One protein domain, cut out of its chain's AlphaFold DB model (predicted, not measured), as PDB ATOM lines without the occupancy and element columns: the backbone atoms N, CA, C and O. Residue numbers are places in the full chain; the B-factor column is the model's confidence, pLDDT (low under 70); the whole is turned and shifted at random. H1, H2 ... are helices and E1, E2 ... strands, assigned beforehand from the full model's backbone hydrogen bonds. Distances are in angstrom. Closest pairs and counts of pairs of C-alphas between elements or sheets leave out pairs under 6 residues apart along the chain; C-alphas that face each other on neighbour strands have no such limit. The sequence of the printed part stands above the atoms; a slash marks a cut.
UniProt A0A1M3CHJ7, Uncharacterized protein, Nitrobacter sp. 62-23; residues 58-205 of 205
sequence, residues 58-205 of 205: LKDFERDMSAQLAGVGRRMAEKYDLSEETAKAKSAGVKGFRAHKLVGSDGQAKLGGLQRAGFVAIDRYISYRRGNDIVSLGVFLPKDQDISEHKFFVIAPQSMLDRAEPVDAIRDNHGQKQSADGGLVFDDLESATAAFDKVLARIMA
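What this domain is: This is residues 58 to 205 of the 205 residues of an uncharacterized protein of Nitrobacter sp. 62-23 (UniProt A0A1M3CHJ7). A twisted slab of four strands is covered on one face by two longer helices running along the strands, H1 at the E1 edge and H5 over E2 and E3. The short H3 and H4 lie on the opposite face, and H2 only grazes the sheet. The printed part has 148 residues, with named elements in the order H1 H2 H3 E1 E2 E3 H4 E4 H5; the sheet, E1 E2 E3 E4, is antiparallel and the class mixed. It is compact, with a radius of gyration of the C-alphas of 14.5 A and spans of 44 by 29 by 27 A.

Where its parts are: H1, residues 58 to 80, begins at C-alpha 58 (181.065, 182.960, 199.803) and is 32.6 A long. H2 is residues 84 to 89, H3 113 to 116. E1, 120 to 130, is 28.4 A; E2, 133 to 142, is 27.5 A and bends by 57 degrees at residue 139. E3 is 151 to 156, H4 167 to 170, E4 182 to 186. H5, 189 to 204, is 21.8 A and ends at C-alpha 204 (203.455, 209.358, 192.305).

How they stand to each other: E1, E2 and E3 form a meander, each strand the antiparallel neighbour of the one before, with N 126 and O 137 at 2.8 A and N 138 and O 153 at 3.0 A. E3 and E4 are antiparallel, with N 154 and O 184 at 3.0 A. H1 touches H5 with residues 72 to 80 alone, the closest C-alphas, Val 72 and Thr 193, 7.2 A apart. Every O i to N i+4 pair is within hydrogen-bond range in H1, H2 and H5; H3 and H4 are too short for one.

The domain as a whole: The farthest C-alphas, Gly 93 and Asp 146, are 45.8 A apart. The printed part has no cut; links H2 to H3 and H4 to E4 are long. No printed residue is under 70.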
ATOM      1  N   LEU A  58     180.947 181.499 199.748       94.06
ATOM      2  CA  LEU A  58     181.065 182.960 199.803       94.06
ATOM      3  C   LEU A  58     182.175 183.444 200.753       94.06
ATOM      4  O   LEU A  58     182.848 184.434 200.472       94.06
ATOM      5  N   LYS A  59     182.374 182.768 201.892       93.94
ATOM      6  CA  LYS A  59     183.390 183.152 202.880       93.94
ATOM      7  C   LYS A  59     184.789 182.744 202.455       93.94
ATOM      8  O   LYS A  59     185.736 183.460 202.779       93.94
ATOM      9  N   ASP A  60     184.922 181.625 201.754       95.62
ATOM     10  CA  ASP A  60     186.196 181.245 201.156       95.62
ATOM     11  C   ASP A  60     186.547 182.178 199.997       95.62
ATOM     12  O   ASP A  60     187.646 182.725 199.987       95.62
ATOM     13  N   PHE A  61     185.584 182.500 199.130       96.69
ATOM     14  CA  PHE A  61     185.765 183.483 198.065       96.69
ATOM     15  C   PHE A  61     186.147 184.876 198.604       96.69
ATOM     16  O   PHE A  61     187.131 185.463 198.154       96.69
ATOM     17  N   GLU A  62     185.442 185.393 199.620       97.94
ATOM     18  CA  GLU A  62     185.771 186.677 200.262       97.94
ATOM     19  C   GLU A  62     187.210 186.687 200.806       97.94
ATOM     20  O   GLU A  62     187.952 187.658 200.613       97.94
ATOM     21  N   ARG A  63     187.614 185.608 201.489       97.25
ATOM     22  CA  ARG A  63     188.966 185.453 202.042       97.25
ATOM     23  C   ARG A  63     190.007 185.452 200.927       97.25
ATOM     24  O   ARG A  63     191.010 186.157 201.040       97.25
ATOM     25  N   ASP A  64     189.774 184.681 199.874       97.88
ATOM     26  CA  ASP A  64     190.737 184.493 198.794       97.88
ATOM     27  C   ASP A  64     190.905 185.789 197.987       97.88
ATOM     28  O   ASP A  64     192.034 186.241 197.789       97.88
ATOM     29  N   MET A  65     189.811 186.480 197.645       98.19
ATOM     30  CA  MET A  65     189.867 187.806 197.014       98.19
ATOM     31  C   MET A  65     190.555 188.845 197.896       98.19
ATOM     32  O   MET A  65     191.382 189.630 197.431       98.19
ATOM     33  N   SER A  66     190.263 188.835 199.197       98.38
ATOM     34  CA  SER A  66     190.918 189.717 200.159       98.38
ATOM     35  C   SER A  66     192.438 189.508 200.197       98.38
ATOM     36  O   SER A  66     193.190 190.486 200.270       98.38
ATOM     37  N   ALA A  67     192.891 188.255 200.123       98.50
ATOM     38  CA  ALA A  67     194.308 187.914 200.085       98.50
ATOM     39  C   ALA A  67     194.966 188.325 198.760       98.50
ATOM     40  O   ALA A  67     196.074 188.872 198.774       98.50
ATOM     41  N   GLN A  68     194.280 188.125 197.630       98.69
ATOM     42  CA  GLN A  68     194.764 188.533 196.308       98.69
ATOM     43  C   GLN A  68     194.918 190.056 196.199       98.69
ATOM     44  O   GLN A  68     195.987 190.535 195.816       98.69
ATOM     45  N   LEU A  69     193.908 190.822 196.627       98.81
ATOM     46  CA  LEU A  69     193.964 192.286 196.683       98.81
ATOM     47  C   LEU A  69     195.105 192.779 197.580       98.81
ATOM     48  O   LEU A  69     195.855 193.675 197.201       98.81
ATOM     49  N   ALA A  70     195.295 192.171 198.753       98.56
ATOM     50  CA  ALA A  70     196.429 192.505 199.611       98.56
ATOM     51  C   ALA A  70     197.780 192.188 198.943       98.56
ATOM     52  O   ALA A  70     198.741 192.939 199.110       98.56
ATOM     53  N   GLY A  71     197.849 191.106 198.161       98.50
ATOM     54  CA  GLY A  71     199.000 190.772 197.323       98.50
ATOM     55  C   GLY A  71     199.306 191.848 196.283       98.50
ATOM     56  O   GLY A  71     200.460 192.259 196.169       98.50
ATOM     57  N   VAL A  72     198.288 192.360 195.582       98.62
ATOM     58  CA  VAL A  72     198.429 193.516 194.676       98.62
ATOM     59  C   VAL A  72     198.964 194.728 195.437       98.62
ATOM     60  O   VAL A  72     199.940 195.339 195.009       98.62
ATOM     61  N   GLY A  73     198.374 195.035 196.596       97.88
ATOM     62  CA  GLY A  73     198.796 196.151 197.440       97.88
ATOM     63  C   GLY A  73     200.275 196.072 197.820       97.88
ATOM     64  O   GLY A  73     200.995 197.046 197.640       97.88
ATOM     65  N   ARG A  74     200.758 194.909 198.274       97.62
ATOM     66  CA  ARG A  74     202.181 194.721 198.612       97.62
ATOM     67  C   ARG A  74     203.101 194.956 197.415       97.62
ATOM     68  O   ARG A  74     204.032 195.744 197.535       97.62
ATOM     69  N   ARG A  75     202.787 194.379 196.248       98.00
ATOM     70  CA  ARG A  75     203.575 194.601 195.019       98.00
ATOM     71  C   ARG A  75     203.633 196.079 194.628       98.00
ATOM     72  O   ARG A  75     204.684 196.580 194.247       98.00
ATOM     73  N   MET A  76     202.512 196.793 194.738       97.94
ATOM     74  CA  MET A  76     202.467 198.226 194.428       97.94
ATOM     75  C   MET A  76     203.199 199.072 195.472       97.94
ATOM     76  O   MET A  76     203.842 200.056 195.116       97.94
ATOM     77  N   ALA A  77     203.145 198.680 196.748       95.88
ATOM     78  CA  ALA A  77     203.903 199.329 197.811       95.88
ATOM     79  C   ALA A  77     205.413 199.207 197.592       95.88
ATOM     80  O   ALA A  77     206.116 200.197 197.765       95.88
ATOM     81  N   GLU A  78     205.889 198.038 197.160       95.44
ATOM     82  CA  GLU A  78     207.290 197.817 196.783       95.44
ATOM     83  C   GLU A  78     207.688 198.648 195.555       95.44
ATOM     84  O   GLU A  78     208.749 199.265 195.546       95.44
ATOM     85  N   LYS A  79     206.821 198.712 194.536       97.62
ATOM     86  CA  LYS A  79     207.087 199.449 193.290       97.62
ATOM     87  C   LYS A  79     207.192 200.966 193.487       97.62
ATOM     88  O   LYS A  79     207.996 201.603 192.811       97.62
ATOM     89  N   TYR A  80     206.366 201.545 194.359       96.75
ATOM     90  CA  TYR A  80     206.186 203.001 194.454       96.75
ATOM     91  C   TYR A  80     206.583 203.631 195.791       96.75
ATOM     92  O   TYR A  80     206.543 204.851 195.888       96.75
ATOM     93  N   ASP A  81     206.932 202.846 196.813       94.62
ATOM     94  CA  ASP A  81     206.986 203.299 198.210       94.62
ATOM     95  C   ASP A  81     205.665 203.955 198.654       94.62
ATOM     96  O   ASP A  81     205.516 205.170 198.804       94.62
ATOM     97  N   LEU A  82     204.660 203.103 198.875       95.88
ATOM     98  CA  LEU A  82     203.336 203.512 199.359       95.88
ATOM     99  C   LEU A  82     203.242 203.531 200.895       95.88
ATOM    100  O   LEU A  82     202.165 203.295 201.452       95.88
ATOM    101  N   SER A  83     204.358 203.774 201.587       93.75
ATOM    102  CA  SER A  83     204.400 203.854 203.050       93.75
ATOM    103  C   SER A  83     203.574 205.030 203.593       93.75
ATOM    104  O   SER A  83     203.325 206.032 202.912       93.75
ATOM    105  N   GLU A  84     203.127 204.918 204.849       94.31
ATOM    106  CA  GLU A  84     202.429 206.026 205.508       94.31
ATOM    107  C   GLU A  84     203.353 207.236 205.682       94.31
ATOM    108  O   GLU A  84     202.898 208.378 205.607       94.31
ATOM    109  N   GLU A  85     204.634 206.983 205.930       94.69
ATOM    110  CA  GLU A  85     205.694 207.970 206.093       94.69
ATOM    111  C   GLU A  85     205.840 208.804 204.821       94.69
ATOM    112  O   GLU A  85     205.710 210.031 204.874       94.69
ATOM    113  N   THR A  86     205.999 208.148 203.668       94.31
ATOM    114  CA  THR A  86     206.103 208.820 202.368       94.31
ATOM    115  C   THR A  86     204.819 209.558 202.019       94.31
ATOM    116  O   THR A  86     204.871 210.723 201.614       94.31
ATOM    117  N   ALA A  87     203.650 208.954 202.263       96.19
ATOM    118  CA  ALA A  87     202.370 209.626 202.058       96.19
ATOM    119  C   ALA A  87     202.249 210.908 202.903       96.19
ATOM    120  O   ALA A  87     201.853 211.949 202.381       96.19
ATOM    121  N   LYS A  88     202.618 210.873 204.193       96.25
ATOM    122  CA  LYS A  88     202.596 212.048 205.087       96.25
ATOM    123  C   LYS A  88     203.583 213.118 204.629       96.25
ATOM    124  O   LYS A  88     203.189 214.275 204.503       96.25
ATOM    125  N   ALA A  89     204.824 212.736 204.334       95.94
ATOM    126  CA  ALA A  89     205.865 213.663 203.895       95.94
ATOM    127  C   ALA A  89     205.468 214.389 202.601       95.94
ATOM    128  O   ALA A  89     205.563 215.612 202.512       95.94
ATOM    129  N   LYS A  90     204.942 213.650 201.619       95.44
ATOM    130  CA  LYS A  90     204.513 214.199 200.325       95.44
ATOM    131  C   LYS A  90     203.166 214.928 200.359       95.44
ATOM    132  O   LYS A  90     202.762 215.489 199.347       95.44
ATOM    133  N   SER A  91     202.486 214.931 201.503       96.50
ATOM    134  CA  SER A  91     201.203 215.617 201.707       96.50
ATOM    135  C   SER A  91     201.303 216.737 202.744       96.50
ATOM    136  O   SER A  91     200.280 217.209 203.248       96.50
ATOM    137  N   ALA A  92     202.524 217.153 203.096       94.69
ATOM    138  CA  ALA A  92     202.754 218.246 204.027       94.69
ATOM    139  C   ALA A  92     202.024 219.519 203.559       94.69
ATOM    140  O   ALA A  92     202.078 219.893 202.391       94.69
ATOM    141  N   GLY A  93     201.305 220.169 204.477       93.25
ATOM    142  CA  GLY A  93     200.508 221.368 204.185       93.25
ATOM    143  C   GLY A  93     199.074 221.104 203.708       93.25
ATOM    144  O   GLY A  93     198.264 222.029 203.699       93.25
ATOM    145  N   VAL A  94     198.699 219.857 203.394       94.44
ATOM    146  CA  VAL A  94     197.306 219.523 203.055       94.44
ATOM    147  C   VAL A  94     196.465 219.436 204.331       94.44
ATOM    148  O   VAL A  94     196.618 218.533 205.158       94.44
ATOM    149  N   LYS A  95     195.553 220.398 204.503       94.12
ATOM    150  CA  LYS A  95     194.698 220.506 205.692       94.12
ATOM    151  C   LYS A  95     193.874 219.233 205.901       94.12
ATOM    152  O   LYS A  95     193.113 218.819 205.034       94.12
ATOM    153  N   GLY A  96     193.989 218.643 207.092       91.38
ATOM    154  CA  GLY A  96     193.219 217.456 207.474       91.38
ATOM    155  C   GLY A  96     193.653 216.164 206.775       91.38
ATOM    156  O   GLY A  96     192.916 215.177 206.824       91.38
ATOM    157  N   PHE A  97     194.825 216.144 206.132       94.88
ATOM    158  CA  PHE A  97     195.355 214.931 205.526       94.88
ATOM    159  C   PHE A  97     195.576 213.829 206.569       94.88
ATOM    160  O   PHE A  97     196.139 214.050 207.643       94.88
ATOM    161  N   ARG A  98     195.141 212.616 206.223       93.75
ATOM    162  CA  ARG A  98     195.444 211.381 206.946       93.75
ATOM    163  C   ARG A  98     195.799 210.327 205.913       93.75
ATOM    164  O   ARG A  98     194.997 210.064 205.016       93.75
ATOM    165  N   ALA A  99     196.986 209.742 206.048       94.00
ATOM    166  CA  ALA A  99     197.398 208.638 205.197       94.00
ATOM    167  C   ALA A  99     196.419 207.469 205.361       94.00
ATOM    168  O   ALA A  99     195.975 207.158 206.470       94.00
ATOM    169  N   HIS A 100     196.068 206.834 204.249       93.12
ATOM    170  CA  HIS A 100     195.334 205.581 204.290       93.12
ATOM    171  C   HIS A 100     196.343 204.451 204.462       93.12
ATOM    172  O   HIS A 100     197.295 204.361 203.691       93.12
ATOM    173  N   LYS A 101     196.101 203.545 205.415       92.88
ATOM    174  CA  LYS A 101     196.762 202.234 205.393       92.88
ATOM    175  C   LYS A 101     196.426 201.575 204.069       92.88
ATOM    176  O   LYS A 101     195.254 201.573 203.712       92.88
ATOM    177  N   LEU A 102     197.393 201.034 203.333       95.75
ATOM    178  CA  LEU A 102     197.100 200.435 202.026       95.75
ATOM    179  C   LEU A 102     196.130 199.248 202.158       95.75
ATOM    180  O   LEU A 102     195.120 199.167 201.453       95.75
ATOM    181  N   VAL A 103     196.393 198.415 203.162       97.06
ATOM    182  CA  VAL A 103     195.638 197.226 203.572       97.06
ATOM    183  C   VAL A 103     195.003 197.427 204.959       97.06
ATOM    184  O   VAL A 103     195.187 198.464 205.600       97.06
ATOM    185  N   GLY A 104     194.206 196.465 205.415       94.00
ATOM    186  CA  GLY A 104     193.719 196.362 206.788       94.00
ATOM    187  C   GLY A 104     194.843 196.077 207.790       94.00
ATOM    188  O   GLY A 104     195.972 195.757 207.424       94.00
ATOM    189  N   SER A 105     194.542 196.200 209.084       92.38
ATOM    190  CA  SER A 105     195.512 195.956 210.166       92.38
ATOM    191  C   SER A 105     195.966 194.498 210.279       92.38
ATOM    192  O   SER A 105     196.997 194.230 210.878       92.38
ATOM    193  N   ASP A 106     195.197 193.572 209.717       93.38
ATOM    194  CA  ASP A 106     195.491 192.142 209.597       93.38
ATOM    195  C   ASP A 106     196.323 191.805 208.342       93.38
ATOM    196  O   ASP A 106     196.550 190.634 208.037       93.38
ATOM    197  N   GLY A 107     196.758 192.820 207.586       95.38
ATOM    198  CA  GLY A 107     197.510 192.649 206.343       95.38
ATOM    199  C   GLY A 107     196.662 192.189 205.152       95.38
ATOM    200  O   GLY A 107     197.224 191.871 204.102       95.38
ATOM    201  N   GLN A 108     195.336 192.153 205.297       97.94
ATOM    202  CA  GLN A 108     194.376 191.756 204.268       97.94
ATOM    203  C   GLN A 108     193.711 192.977 203.619       97.94
ATOM    204  O   GLN A 108     193.906 194.105 204.065       97.94
ATOM    205  N   ALA A 109     192.907 192.805 202.566       98.38
ATOM    206  CA  ALA A 109     192.082 193.909 202.071       98.38
ATOM    207  C   ALA A 109     191.197 194.489 203.195       98.38
ATOM    208  O   ALA A 109     190.855 193.822 204.170       98.38
ATOM    209  N   LYS A 110     190.822 195.758 203.094       98.12
ATOM    210  CA  LYS A 110     189.934 196.402 204.064       98.12
ATOM    211  C   LYS A 110     188.503 195.905 203.895       98.12
ATOM    212  O   LYS A 110     188.076 195.602 202.784       98.12
ATOM    213  N   LEU A 111     187.750 195.900 204.996       97.50
ATOM    214  CA  LEU A 111     186.299 195.708 204.978       97.50
ATOM    215  C   LEU A 111     185.605 197.033 204.656       97.50
ATOM    216  O   LEU A 111     185.664 197.964 205.470       97.50
ATOM    217  N   GLY A 112     184.948 197.080 203.502       96.31
ATOM    218  CA  GLY A 112     184.186 198.216 203.009       96.31
ATOM    219  C   GLY A 112     182.926 198.521 203.808       96.31
ATOM    220  O   GLY A 112     182.406 197.697 204.568       96.31
ATOM    221  N   GLY A 113     182.483 199.774 203.695       95.81
ATOM    222  CA  GLY A 113     181.363 200.315 204.461       95.81
ATOM    223  C   GLY A 113     180.032 199.662 204.101       95.81
ATOM    224  O   GLY A 113     179.194 199.475 204.984       95.81
ATOM    225  N   LEU A 114     179.861 199.248 202.843       96.44
ATOM    226  CA  LEU A 114     178.621 198.642 202.360       96.44
ATOM    227  C   LEU A 114     178.466 197.223 202.904       96.44
ATOM    228  O   LEU A 114     177.410 196.876 203.431       96.44
ATOM    229  N   GLN A 115     179.534 196.424 202.873       96.94
ATOM    230  CA  GLN A 115     179.515 195.082 203.459       96.94
ATOM    231  C   GLN A 115     179.410 195.143 204.988       96.94
ATOM    232  O   GLN A 115     178.667 194.368 205.586       96.94
ATOM    233  N   ARG A 116     180.092 196.097 205.640       96.50
ATOM    234  CA  ARG A 116     179.989 196.298 207.097       96.50
ATOM    235  C   ARG A 116     178.571 196.658 207.539       96.50
ATOM    236  O   ARG A 116     178.127 196.174 208.575       96.50
ATOM    237  N   ALA A 117     177.883 197.497 206.769       95.19
ATOM    238  CA  ALA A 117     176.484 197.847 206.998       95.19
ATOM    239  C   ALA A 117     175.513 196.737 206.554       95.19
ATOM    240  O   ALA A 117     174.317 196.825 206.814       95.19
ATOM    241  N   GLY A 118     176.020 195.684 205.909       94.81
ATOM    242  CA  GLY A 118     175.216 194.572 205.434       94.81
ATOM    243  C   GLY A 118     174.321 194.952 204.261       94.81
ATOM    244  O   GLY A 118     173.234 194.402 204.167       94.81
ATOM    245  N   PHE A 119     174.736 195.860 203.381       95.88
ATOM    246  CA  PHE A 119     174.014 196.144 202.137       95.88
ATOM    247  C   PHE A 119     174.393 195.177 201.015       95.88
ATOM    248  O   PHE A 119     173.541 194.761 200.240       95.88
ATOM    249  N   VAL A 120     175.652 194.743 200.982       96.88
ATOM    250  CA  VAL A 120     176.206 193.884 199.923       96.88
ATOM    251  C   VAL A 120     176.846 192.634 200.527       96.88
ATOM    252  O   VAL A 120     177.161 192.615 201.722       96.88
ATOM    253  N   ALA A 121     177.023 191.583 199.727       96.81
ATOM    254  CA  ALA A 121     177.692 190.362 200.167       96.81
ATOM    255  C   ALA A 121     179.200 190.583 200.337       96.81
ATOM    256  O   ALA A 121     179.775 190.137 201.334       96.81
ATOM    257  N   ILE A 122     179.830 191.298 199.396       98.00
ATOM    258  CA  ILE A 122     181.273 191.564 199.396       98.00
ATOM    259  C   ILE A 122     181.537 193.022 199.030       98.00
ATOM    260  O   ILE A 122     181.005 193.531 198.051       98.00
ATOM    261  N   ASP A 123     182.382 193.673 199.826       97.81
ATOM    262  CA  ASP A 123     182.979 194.987 199.571       97.81
ATOM    263  C   ASP A 123     184.362 194.974 200.231       97.81
ATOM    264  O   ASP A 123     184.519 195.261 201.424       97.81
ATOM    265  N   ARG A 124     185.374 194.534 199.478       98.50
ATOM    266  CA  ARG A 124     186.759 194.410 199.959       98.50
ATOM    267  C   ARG A 124     187.668 195.243 199.084       98.50
ATOM    268  O   ARG A 124     187.573 195.173 197.867       98.50
ATOM    269  N   TYR A 125     188.561 196.020 199.688       98.44
ATOM    270  CA  TYR A 125     189.363 196.974 198.921       98.44
ATOM    271  C   TYR A 125     190.720 197.289 199.549       98.44
ATOM    272  O   TYR A 125     190.918 197.210 200.761       98.44
ATOM    273  N   ILE A 126     191.662 197.707 198.717       98.62
ATOM    274  CA  ILE A 126     192.889 198.399 199.116       98.62
ATOM    275  C   ILE A 126     192.799 199.853 198.657       98.62
ATOM    276  O   ILE A 126     192.053 200.176 197.736       98.62
ATOM    277  N   SER A 127     193.517 200.761 199.314       98.00
ATOM    278  CA  SER A 127     193.476 202.174 198.920       98.00
ATOM    279  C   SER A 127     194.720 202.928 199.339       98.00
ATOM    280  O   SER A 127     195.160 202.761 200.476       98.00
ATOM    281  N   TYR A 128     195.181 203.837 198.493       98.06
ATOM    282  CA  TYR A 128     196.267 204.761 198.785       98.06
ATOM    283  C   TYR A 128     195.785 206.203 198.652       98.06
ATOM    284  O   TYR A 128     194.936 206.498 197.813       98.06
ATOM    285  N   ARG A 129     196.320 207.095 199.486       96.81
ATOM    286  CA  ARG A 129     196.006 208.523 199.459       96.81
ATOM    287  C   ARG A 129     197.288 209.332 199.608       96.81
ATOM    288  O   ARG A 129     198.040 209.090 200.552       96.81
ATOM    289  N   ARG A 130     197.471 210.332 198.748       96.00
ATOM    290  CA  ARG A 130     198.553 211.321 198.813       96.00
ATOM    291  C   ARG A 130     197.982 212.688 198.445       96.00
ATOM    292  O   ARG A 130     197.384 212.868 197.396       96.00
ATOM    293  N   GLY A 131     198.118 213.642 199.352       94.06
ATOM    294  CA  GLY A 131     197.517 214.962 199.258       94.06
ATOM    295  C   GLY A 131     195.995 214.892 199.131       94.06
ATOM    296  O   GLY A 131     195.299 214.335 199.994       94.06
ATOM    297  N   ASN A 132     195.483 215.481 198.054       92.56
ATOM    298  CA  ASN A 132     194.059 215.453 197.720       92.56
ATOM    299  C   ASN A 132     193.670 214.231 196.884       92.56
ATOM    300  O   ASN A 132     192.481 213.953 196.753       92.56
ATOM    301  N   ASP A 133     194.652 213.481 196.390       95.38
ATOM    302  CA  ASP A 133     194.421 212.360 195.499       95.38
ATOM    303  C   ASP A 133     194.288 211.057 196.273       95.38
ATOM    304  O   ASP A 133     194.922 210.823 197.312       95.38
ATOM    305  N   ILE A 134     193.433 210.192 195.747       97.00
ATOM    306  CA  ILE A 134     193.130 208.890 196.314       97.00
ATOM    307  C   ILE A 134     192.855 207.910 195.192       97.00
ATOM    308  O   ILE A 134     192.260 208.248 194.175       97.00
ATOM    309  N   VAL A 135     193.257 206.671 195.409       98.31
ATOM    310  CA  VAL A 135     192.895 205.564 194.543       98.31
ATOM    311  C   VAL A 135     192.553 204.363 195.403       98.31
ATOM    312  O   VAL A 135     193.197 204.099 196.422       98.31
ATOM    313  N   SER A 136     191.530 203.624 194.999       98.31
ATOM    314  CA  SER A 136     191.204 202.327 195.574       98.31
ATOM    315  C   SER A 136     190.990 201.288 194.491       98.31
ATOM    316  O   SER A 136     190.484 201.612 193.422       98.31
ATOM    317  N   LEU A 137     191.396 200.059 194.794       98.75
ATOM    318  CA  LEU A 137     191.106 198.857 194.022       98.75
ATOM    319  C   LEU A 137     190.304 197.930 194.927       98.75
ATOM    320  O   LEU A 137     190.749 197.628 196.039       98.75
ATOM    321  N   GLY A 138     189.140 197.480 194.475       98.19
ATOM    322  CA  GLY A 138     188.289 196.605 195.269       98.19
ATOM    323  C   GLY A 138     187.503 195.600 194.449       98.19
ATOM    324  O   GLY A 138     187.448 195.693 193.228       98.19
ATOM    325  N   VAL A 139     186.906 194.650 195.158       98.56
ATOM    326  CA  VAL A 139     185.932 193.679 194.655       98.56
ATOM    327  C   VAL A 139     184.588 193.937 195.324       98.56
ATOM    328  O   VAL A 139     184.530 194.267 196.516       98.56
ATOM    329  N   PHE A 140     183.516 193.776 194.559       97.81
ATOM    330  CA  PHE A 140     182.152 194.004 195.005       97.81
ATOM    331  C   PHE A 140     181.231 192.885 194.524       97.81
ATOM    332  O   PHE A 140     181.345 192.437 193.382       97.81
ATOM    333  N   LEU A 141     180.308 192.473 195.390       97.88
ATOM    334  CA  LEU A 141     179.247 191.524 195.065       97.88
ATOM    335  C   LEU A 141     177.963 191.911 195.822       97.88
ATOM    336  O   LEU A 141     177.959 191.864 197.060       97.88
ATOM    337  N   PRO A 142     176.880 192.296 195.126       95.69
ATOM    338  CA  PRO A 142     175.534 192.418 195.689       95.69
ATOM    339  C   PRO A 142     175.051 191.127 196.367       95.69
ATOM    340  O   PRO A 142     175.526 190.038 196.071       95.69
ATOM    341  N   LYS A 143     174.103 191.230 197.304       91.31
ATOM    342  CA  LYS A 143     173.650 190.075 198.105       91.31
ATOM    343  C   LYS A 143     172.959 188.966 197.320       91.31
ATOM    344  O   LYS A 143     173.050 187.812 197.728       91.31
ATOM    345  N   ASP A 144     172.277 189.333 196.247       89.75
ATOM    346  CA  ASP A 144     171.371 188.447 195.517       89.75
ATOM    347  C   ASP A 144     171.968 187.990 194.177       89.75
ATOM    348  O   ASP A 144     171.239 187.577 193.280       89.75
ATOM    349  N   GLN A 145     173.292 188.090 194.037       92.81
ATOM    350  CA  GLN A 145     174.033 187.697 192.842       92.81
ATOM    351  C   GLN A 145     174.907 186.473 193.098       92.81
ATOM    352  O   GLN A 145     175.368 186.241 194.222       92.81
ATOM    353  N   ASP A 146     175.150 185.704 192.038       95.62
ATOM    354  CA  ASP A 146     176.088 184.590 192.091       95.62
ATOM    355  C   ASP A 146     177.527 185.091 192.281       95.62
ATOM    356  O   ASP A 146     177.891 186.179 191.835       95.62
ATOM    357  N   ILE A 147     178.387 184.283 192.911       95.75
ATOM    358  CA  ILE A 147     179.796 184.643 193.129       95.75
ATOM    359  C   ILE A 147     180.488 185.008 191.810       95.75
ATOM    360  O   ILE A 147     181.320 185.914 191.801       95.75
ATOM    361  N   SER A 148     180.148 184.358 190.695       94.75
ATOM    362  CA  SER A 148     180.717 184.651 189.374       94.75
ATOM    363  C   SER A 148     180.363 186.037 188.822       94.75
ATOM    364  O   SER A 148     181.059 186.522 187.934       94.75
ATOM    365  N   GLU A 149     179.348 186.709 189.366       96.94
ATOM    366  CA  GLU A 149     178.928 188.050 188.944       96.94
ATOM    367  C   GLU A 149     179.714 189.180 189.622       96.94
ATOM    368  O   GLU A 149     179.500 190.354 189.307       96.94
ATOM    369  N   HIS A 150     180.631 188.850 190.540       98.00
ATOM    370  CA  HIS A 150     181.471 189.848 191.193       98.00
ATOM    371  C   HIS A 150     182.187 190.734 190.169       98.00
ATOM    372  O   HIS A 150     182.620 190.290 189.106       98.00
ATOM    373  N   LYS A 151     182.352 192.005 190.529       98.31
ATOM    374  CA  LYS A 151     183.088 192.977 189.720       98.31
ATOM    375  C   LYS A 151     184.237 193.563 190.516       98.31
ATOM    376  O   LYS A 151     184.180 193.665 191.746       98.31
ATOM    377  N   PHE A 152     185.263 193.997 189.798       98.56
ATOM    378  CA  PHE A 152     186.354 194.781 190.348       98.56
ATOM    379  C   PHE A 152     186.183 196.248 189.987       98.56
ATOM    380  O   PHE A 152     185.689 196.589 188.915       98.56
ATOM    381  N   PHE A 153     186.622 197.118 190.886       97.75
ATOM    382  CA  PHE A 153     186.492 198.557 190.726       97.75
ATOM    383  C   PHE A 153     187.815 199.239 190.984       97.75
ATOM    384  O   PHE A 153     188.507 198.914 191.954       97.75
ATOM    385  N   VAL A 154     188.112 200.241 190.162       98.31
ATOM    386  CA  VAL A 154     189.105 201.263 190.484       98.31
ATOM    387  C   VAL A 154     188.373 202.574 190.690       98.31
ATOM    388  O   VAL A 154     187.759 203.072 189.755       98.31
ATOM    389  N   ILE A 155     188.428 203.121 191.905       97.88
ATOM    390  CA  ILE A 155     187.792 204.398 192.262       97.88
ATOM    391  C   ILE A 155     188.883 205.421 192.566       97.88
ATOM    392  O   ILE A 155     189.721 205.187 193.443       97.88
ATOM    393  N   ALA A 156     188.860 206.543 191.849       98.00
ATOM    394  CA  ALA A 156     189.826 207.639 191.914       98.00
ATOM    395  C   ALA A 156     189.199 208.935 191.360       98.00
ATOM    396  O   ALA A 156     188.105 208.869 190.796       98.00
ATOM    397  N   PRO A 157     189.834 210.116 191.514       96.50
ATOM    398  CA  PRO A 157     189.352 211.331 190.865       96.50
ATOM    399  C   PRO A 157     189.149 211.123 189.362       96.50
ATOM    400  O   PRO A 157     190.013 210.533 188.708       96.50
ATOM    401  N   GLN A 158     188.048 211.620 188.795       94.81
ATOM    402  CA  GLN A 158     187.742 211.428 187.366       94.81
ATOM    403  C   GLN A 158     188.873 211.898 186.441       94.81
ATOM    404  O   GLN A 158     189.154 211.257 185.435       94.81
ATOM    405  N   SER A 159     189.587 212.964 186.809       94.31
ATOM    406  CA  SER A 159     190.747 213.474 186.060       94.31
ATOM    407  C   SER A 159     191.911 212.476 185.944       94.31
ATOM    408  O   SER A 159     192.784 212.631 185.088       94.31
ATOM    409  N   MET A 160     191.946 211.442 186.789       95.38
ATOM    410  CA  MET A 160     192.967 210.394 186.778       95.38
ATOM    411  C   MET A 160     192.557 209.149 185.990       95.38
ATOM    412  O   MET A 160     193.387 208.259 185.801       95.38
ATOM    413  N   LEU A 161     191.308 209.081 185.531       95.62
ATOM    414  CA  LEU A 161     190.713 207.897 184.932       95.62
ATOM    415  C   LEU A 161     190.264 208.185 183.501       95.62
ATOM    416  O   LEU A 161     189.535 209.138 183.229       95.62
ATOM    417  N   ASP A 162     190.655 207.318 182.577       90.25
ATOM    418  CA  ASP A 162     190.213 207.432 181.194       90.25
ATOM    419  C   ASP A 162     188.806 206.819 181.080       90.25
ATOM    420  O   ASP A 162     188.631 205.632 181.349       90.25
ATOM    421  N   ARG A 163     187.810 207.620 180.667       89.19
ATOM    422  CA  ARG A 163     186.389 207.217 180.542       89.19
ATOM    423  C   ARG A 163     185.728 206.797 181.867       89.19
ATOM    424  O   ARG A 163     184.922 205.873 181.881       89.19
ATOM    425  N   ALA A 164     186.063 207.466 182.970       93.00
ATOM    426  CA  ALA A 164     185.380 207.225 184.237       93.00
ATOM    427  C   ALA A 164     183.894 207.580 184.185       93.00
ATOM    428  O   ALA A 164     183.493 208.590 183.603       93.00
ATOM    429  N   GLU A 165     183.116 206.784 184.904       95.44
ATOM    430  CA  GLU A 165     181.741 207.098 185.265       95.44
ATOM    431  C   GLU A 165     181.681 207.563 186.728       95.44
ATOM    432  O   GLU A 165     182.568 207.226 187.524       95.44
ATOM    433  N   PRO A 166     180.652 208.331 187.125       95.25
ATOM    434  CA  PRO A 166     180.384 208.594 188.533       95.25
ATOM    435  C   PRO A 166     180.286 207.293 189.342       95.25
ATOM    436  O   PRO A 166     179.695 206.318 188.885       95.25
ATOM    437  N   VAL A 167     180.809 207.270 190.572       93.31
ATOM    438  CA  VAL A 167     180.823 206.036 191.392       93.31
ATOM    439  C   VAL A 167     179.410 205.498 191.682       93.31
ATOM    440  O   VAL A 167     179.230 204.292 191.824       93.31
ATOM    441  N   ASP A 168     178.402 206.368 191.735       92.12
ATOM    442  CA  ASP A 168     176.996 205.969 191.902       92.12
ATOM    443  C   ASP A 168     176.372 205.372 190.627       92.12
ATOM    444  O   ASP A 168     175.341 204.712 190.705       92.12
ATOM    445  N   ALA A 169     176.982 205.576 189.454       92.50
ATOM    446  CA  ALA A 169     176.528 204.963 188.204       92.50
ATOM    447  C   ALA A 169     176.991 203.502 188.075       92.50
ATOM    448  O   ALA A 169     176.316 202.694 187.446       92.50
ATOM    449  N   ILE A 170     178.116 203.153 188.709       91.31
ATOM    450  CA  ILE A 170     178.736 201.827 188.577       91.31
ATOM    451  C   ILE A 170     178.377 200.856 189.708       91.31
ATOM    452  O   ILE A 170     178.573 199.650 189.560       91.31
ATOM    453  N   ARG A 171     177.875 201.358 190.846       90.94
ATOM    454  CA  ARG A 171     177.317 200.551 191.944       90.94
ATOM    455  C   ARG A 171     176.406 201.387 192.848       90.94
ATOM    456  O   ARG A 171     176.650 202.576 193.035       90.94
ATOM    457  N   ASP A 172     175.426 200.746 193.485       92.31
ATOM    458  CA  ASP A 172     174.613 201.390 194.525       92.31
ATOM    459  C   ASP A 172     175.427 201.559 195.818       92.31
ATOM    460  O   ASP A 172     175.796 200.591 196.490       92.31
ATOM    461  N   ASN A 173     175.722 202.811 196.168       92.62
ATOM    462  CA  ASN A 173     176.455 203.155 197.383       92.62
ATOM    463  C   ASN A 173     175.538 203.411 198.590       92.62
ATOM    464  O   ASN A 173     176.040 203.785 199.650       92.62
ATOM    465  N   HIS A 174     174.217 203.246 198.469       93.12
ATOM    466  CA  HIS A 174     173.248 203.443 199.555       93.12
ATOM    467  C   HIS A 174     173.420 204.787 200.291       93.12
ATOM    468  O   HIS A 174     173.350 204.867 201.519       93.12
ATOM    469  N   GLY A 175     173.726 205.852 199.540       90.75
ATOM    470  CA  GLY A 175     173.984 207.193 200.078       90.75
ATOM    471  C   GLY A 175     175.297 207.344 200.862       90.75
ATOM    472  O   GLY A 175     175.550 208.408 201.431       90.75
ATOM    473  N   GLN A 176     176.151 206.315 200.915       90.81
ATOM    474  CA  GLN A 176     177.470 206.416 201.536       90.81
ATOM    475  C   GLN A 176     178.402 207.267 200.675       90.81
ATOM    476  O   GLN A 176     178.630 206.988 199.496       90.81
ATOM    477  N   LYS A 177     179.008 208.279 201.300       89.31
ATOM    478  CA  LYS A 177     179.984 209.148 200.641       89.31
ATOM    479  C   LYS A 177     181.196 208.346 200.168       89.31
ATOM    480  O   LYS A 177     181.853 207.676 200.964       89.31
ATOM    481  N   GLN A 178     181.528 208.498 198.892       90.31
ATOM    482  CA  GLN A 178     182.713 207.899 198.291       90.31
ATOM    483  C   GLN A 178     183.932 208.812 198.449       90.31
ATOM    484  O   GLN A 178     183.820 210.031 198.602       90.31
ATOM    485  N   SER A 179     185.117 208.207 198.458       85.38
ATOM    486  CA  SER A 179     186.373 208.941 198.621       85.38
ATOM    487  C   SER A 179     186.797 209.715 197.373       85.38
ATOM    488  O   SER A 179     187.601 210.634 197.493       85.38
ATOM    489  N   ALA A 180     186.265 209.347 196.209       94.38
ATOM    490  CA  ALA A 180     186.454 210.034 194.940       94.38
ATOM    491  C   ALA A 180     185.161 210.004 194.112       94.38
ATOM    492  O   ALA A 180     184.194 209.345 194.496       94.38
ATOM    493  N   ASP A 181     185.158 210.734 193.000       94.06
ATOM    494  CA  ASP A 181     184.001 210.998 192.140       94.06
ATOM    495  C   ASP A 181     183.967 210.160 190.850       94.06
ATOM    496  O   ASP A 181     182.967 210.194 190.134       94.06
ATOM    497  N   GLY A 182     185.020 209.396 190.552       96.81
ATOM    498  CA  GLY A 182     185.113 208.549 189.367       96.81
ATOM    499  C   GLY A 182     185.369 207.086 189.696       96.81
ATOM    500  O   GLY A 182     186.048 206.757 190.673       96.81
ATOM    501  N   GLY A 183     184.871 206.198 188.841       97.12
ATOM    502  CA  GLY A 183     185.253 204.800 188.878       97.12
ATOM    503  C   GLY A 183     185.226 204.102 187.523       97.12
ATOM    504  O   GLY A 183     184.605 204.559 186.565       97.12
ATOM    505  N   LEU A 184     185.955 202.991 187.472       97.88
ATOM    506  CA  LEU A 184     186.012 202.040 186.367       97.88
ATOM    507  C   LEU A 184     185.607 200.659 186.884       97.88
ATOM    508  O   LEU A 184     185.945 200.318 188.022       97.88
ATOM    509  N   VAL A 185     184.932 199.876 186.044       97.88
ATOM    510  CA  VAL A 185     184.456 198.518 186.351       97.88
ATOM    511  C   VAL A 185     185.201 197.507 185.494       97.88
ATOM    512  O   VAL A 185     185.440 197.751 184.312       97.88
ATOM    513  N   PHE A 186     185.551 196.372 186.088       98.25
ATOM    514  CA  PHE A 186     186.258 195.286 185.423       98.25
ATOM    515  C   PHE A 186     185.672 193.935 185.824       98.25
ATOM    516  O   PHE A 186     185.220 193.751 186.957       98.25
ATOM    517  N   ASP A 187     185.746 192.984 184.900       98.06
ATOM    518  CA  ASP A 187     185.348 191.593 185.130       98.06
ATOM    519  C   ASP A 187     186.471 190.764 185.765       98.06
ATOM    520  O   ASP A 187     186.224 189.701 186.326       98.06
ATOM    521  N   ASP A 188     187.709 191.254 185.701       98.12
ATOM    522  CA  ASP A 188     188.887 190.534 186.160       98.12
ATOM    523  C   ASP A 188     189.847 191.428 186.966       98.12
ATOM    524  O   ASP A 188     189.939 192.650 186.789       98.12
ATOM    525  N   LEU A 189     190.578 190.793 187.887       98.44
ATOM    526  CA  LEU A 189     191.507 191.478 188.783       98.44
ATOM    527  C   LEU A 189     192.749 192.007 188.052       98.44
ATOM    528  O   LEU A 189     193.363 192.967 188.524       98.44
ATOM    529  N   GLU A 190     193.155 191.397 186.941       98.50
ATOM    530  CA  GLU A 190     194.364 191.780 186.210       98.50
ATOM    531  C   GLU A 190     194.180 193.149 185.547       98.50
ATOM    532  O   GLU A 190     194.955 194.076 185.810       98.50
ATOM    533  N   SER A 191     193.095 193.320 184.795       98.50
ATOM    534  CA  SER A 191     192.684 194.577 184.171       98.50
ATOM    535  C   SER A 191     192.487 195.683 185.209       98.50
ATOM    536  O   SER A 191     193.006 196.794 185.051       98.50
ATOM    537  N   ALA A 192     191.812 195.372 186.321       98.56
ATOM    538  CA  ALA A 192     191.625 196.319 187.417       98.56
ATOM    539  C   ALA A 192     192.962 196.715 188.070       98.56
ATOM    540  O   ALA A 192     193.189 197.885 188.382       98.56
ATOM    541  N   THR A 193     193.885 195.762 188.228       98.81
ATOM    542  CA  THR A 193     195.236 196.020 188.745       98.81
ATOM    543  C   THR A 193     196.025 196.927 187.805       98.81
ATOM    544  O   THR A 193     196.681 197.854 188.274       98.81
ATOM    545  N   ALA A 194     195.941 196.714 186.491       98.56
ATOM    546  CA  ALA A 194     196.608 197.563 185.507       98.56
ATOM    547  C   ALA A 194     196.072 199.005 185.532       98.56
ATOM    548  O   ALA A 194     196.843 199.960 185.431       98.56
ATOM    549  N   ALA A 195     194.760 199.189 185.701       98.38
ATOM    550  CA  ALA A 195     194.169 200.517 185.862       98.38
ATOM    551  C   ALA A 195     194.584 201.180 187.187       98.38
ATOM    552  O   ALA A 195     194.962 202.351 187.198       98.38
ATOM    553  N   PHE A 196     194.587 200.425 188.288       98.62
ATOM    554  CA  PHE A 196     195.057 200.893 189.594       98.62
ATOM    555  C   PHE A 196     196.521 201.355 189.548       98.62
ATOM    556  O   PHE A 196     196.845 202.432 190.045       98.62
ATOM    557  N   ASP A 197     197.387 200.579 188.893       98.56
ATOM    558  CA  ASP A 197     198.802 200.895 188.674       98.56
ATOM    559  C   ASP A 197     198.984 202.210 187.898       98.56
ATOM    560  O   ASP A 197     199.743 203.086 188.309       98.56
ATOM    561  N   LYS A 198     198.215 202.413 186.818       98.12
ATOM    562  CA  LYS A 198     198.242 203.670 186.048       98.12
ATOM    563  C   LYS A 198     197.879 204.884 186.901       98.12
ATOM    564  O   LYS A 198     198.529 205.921 186.785       98.12
ATOM    565  N   VAL A 199     196.863 204.767 187.756       98.19
ATOM    566  CA  VAL A 199     196.473 205.863 188.654       98.19
ATOM    567  C   VAL A 199     197.549 206.106 189.709       98.19
ATOM    568  O   VAL A 199     197.909 207.255 189.948       98.19
ATOM    569  N   LEU A 200     198.118 205.049 190.299       98.12
ATOM    570  CA  LEU A 200     199.242 205.187 191.227       98.12
ATOM    571  C   LEU A 200     200.428 205.892 190.570       98.12
ATOM    572  O   LEU A 200     200.966 206.824 191.155       98.12
ATOM    573  N   ALA A 201     200.790 205.528 189.339       97.44
ATOM    574  CA  ALA A 201     201.850 206.204 188.599       97.44
ATOM    575  C   ALA A 201     201.584 207.714 188.457       97.44
ATOM    576  O   ALA A 201     202.504 208.508 188.645       97.44
ATOM    577  N   ARG A 202     200.330 208.119 188.195       96.44
ATOM    578  CA  ARG A 202     199.928 209.537 188.136       96.44
ATOM    579  C   ARG A 202     200.010 210.230 189.502       96.44
ATOM    580  O   ARG A 202     200.463 211.361 189.562       96.44
ATOM    581  N   ILE A 203     199.611 209.560 190.588       95.69
ATOM    582  CA  ILE A 203     199.706 210.091 191.965       95.69
ATOM    583  C   ILE A 203     201.169 210.241 192.414       95.69
ATOM    584  O   ILE A 203     201.489 211.075 193.269       95.69
ATOM    585  N   MET A 204     202.056 209.389 191.895       93.00
ATOM    586  CA  MET A 204     203.455 209.358 192.305       93.00
ATOM    587  C   MET A 204     204.358 210.324 191.540       93.00
ATOM    588  O   MET A 204     205.393 210.693 192.107       93.00
ATOM    589  N   ALA A 205     203.948 210.734 190.334       87.25
ATOM    590  CA  ALA A 205     204.587 211.781 189.534       87.25
ATOM    591  C   ALA A 205     204.687 213.118 190.293       87.25
ATOM    592  O   ALA A 205     205.700 213.820 190.078       87.25
TER     593      ALA A 205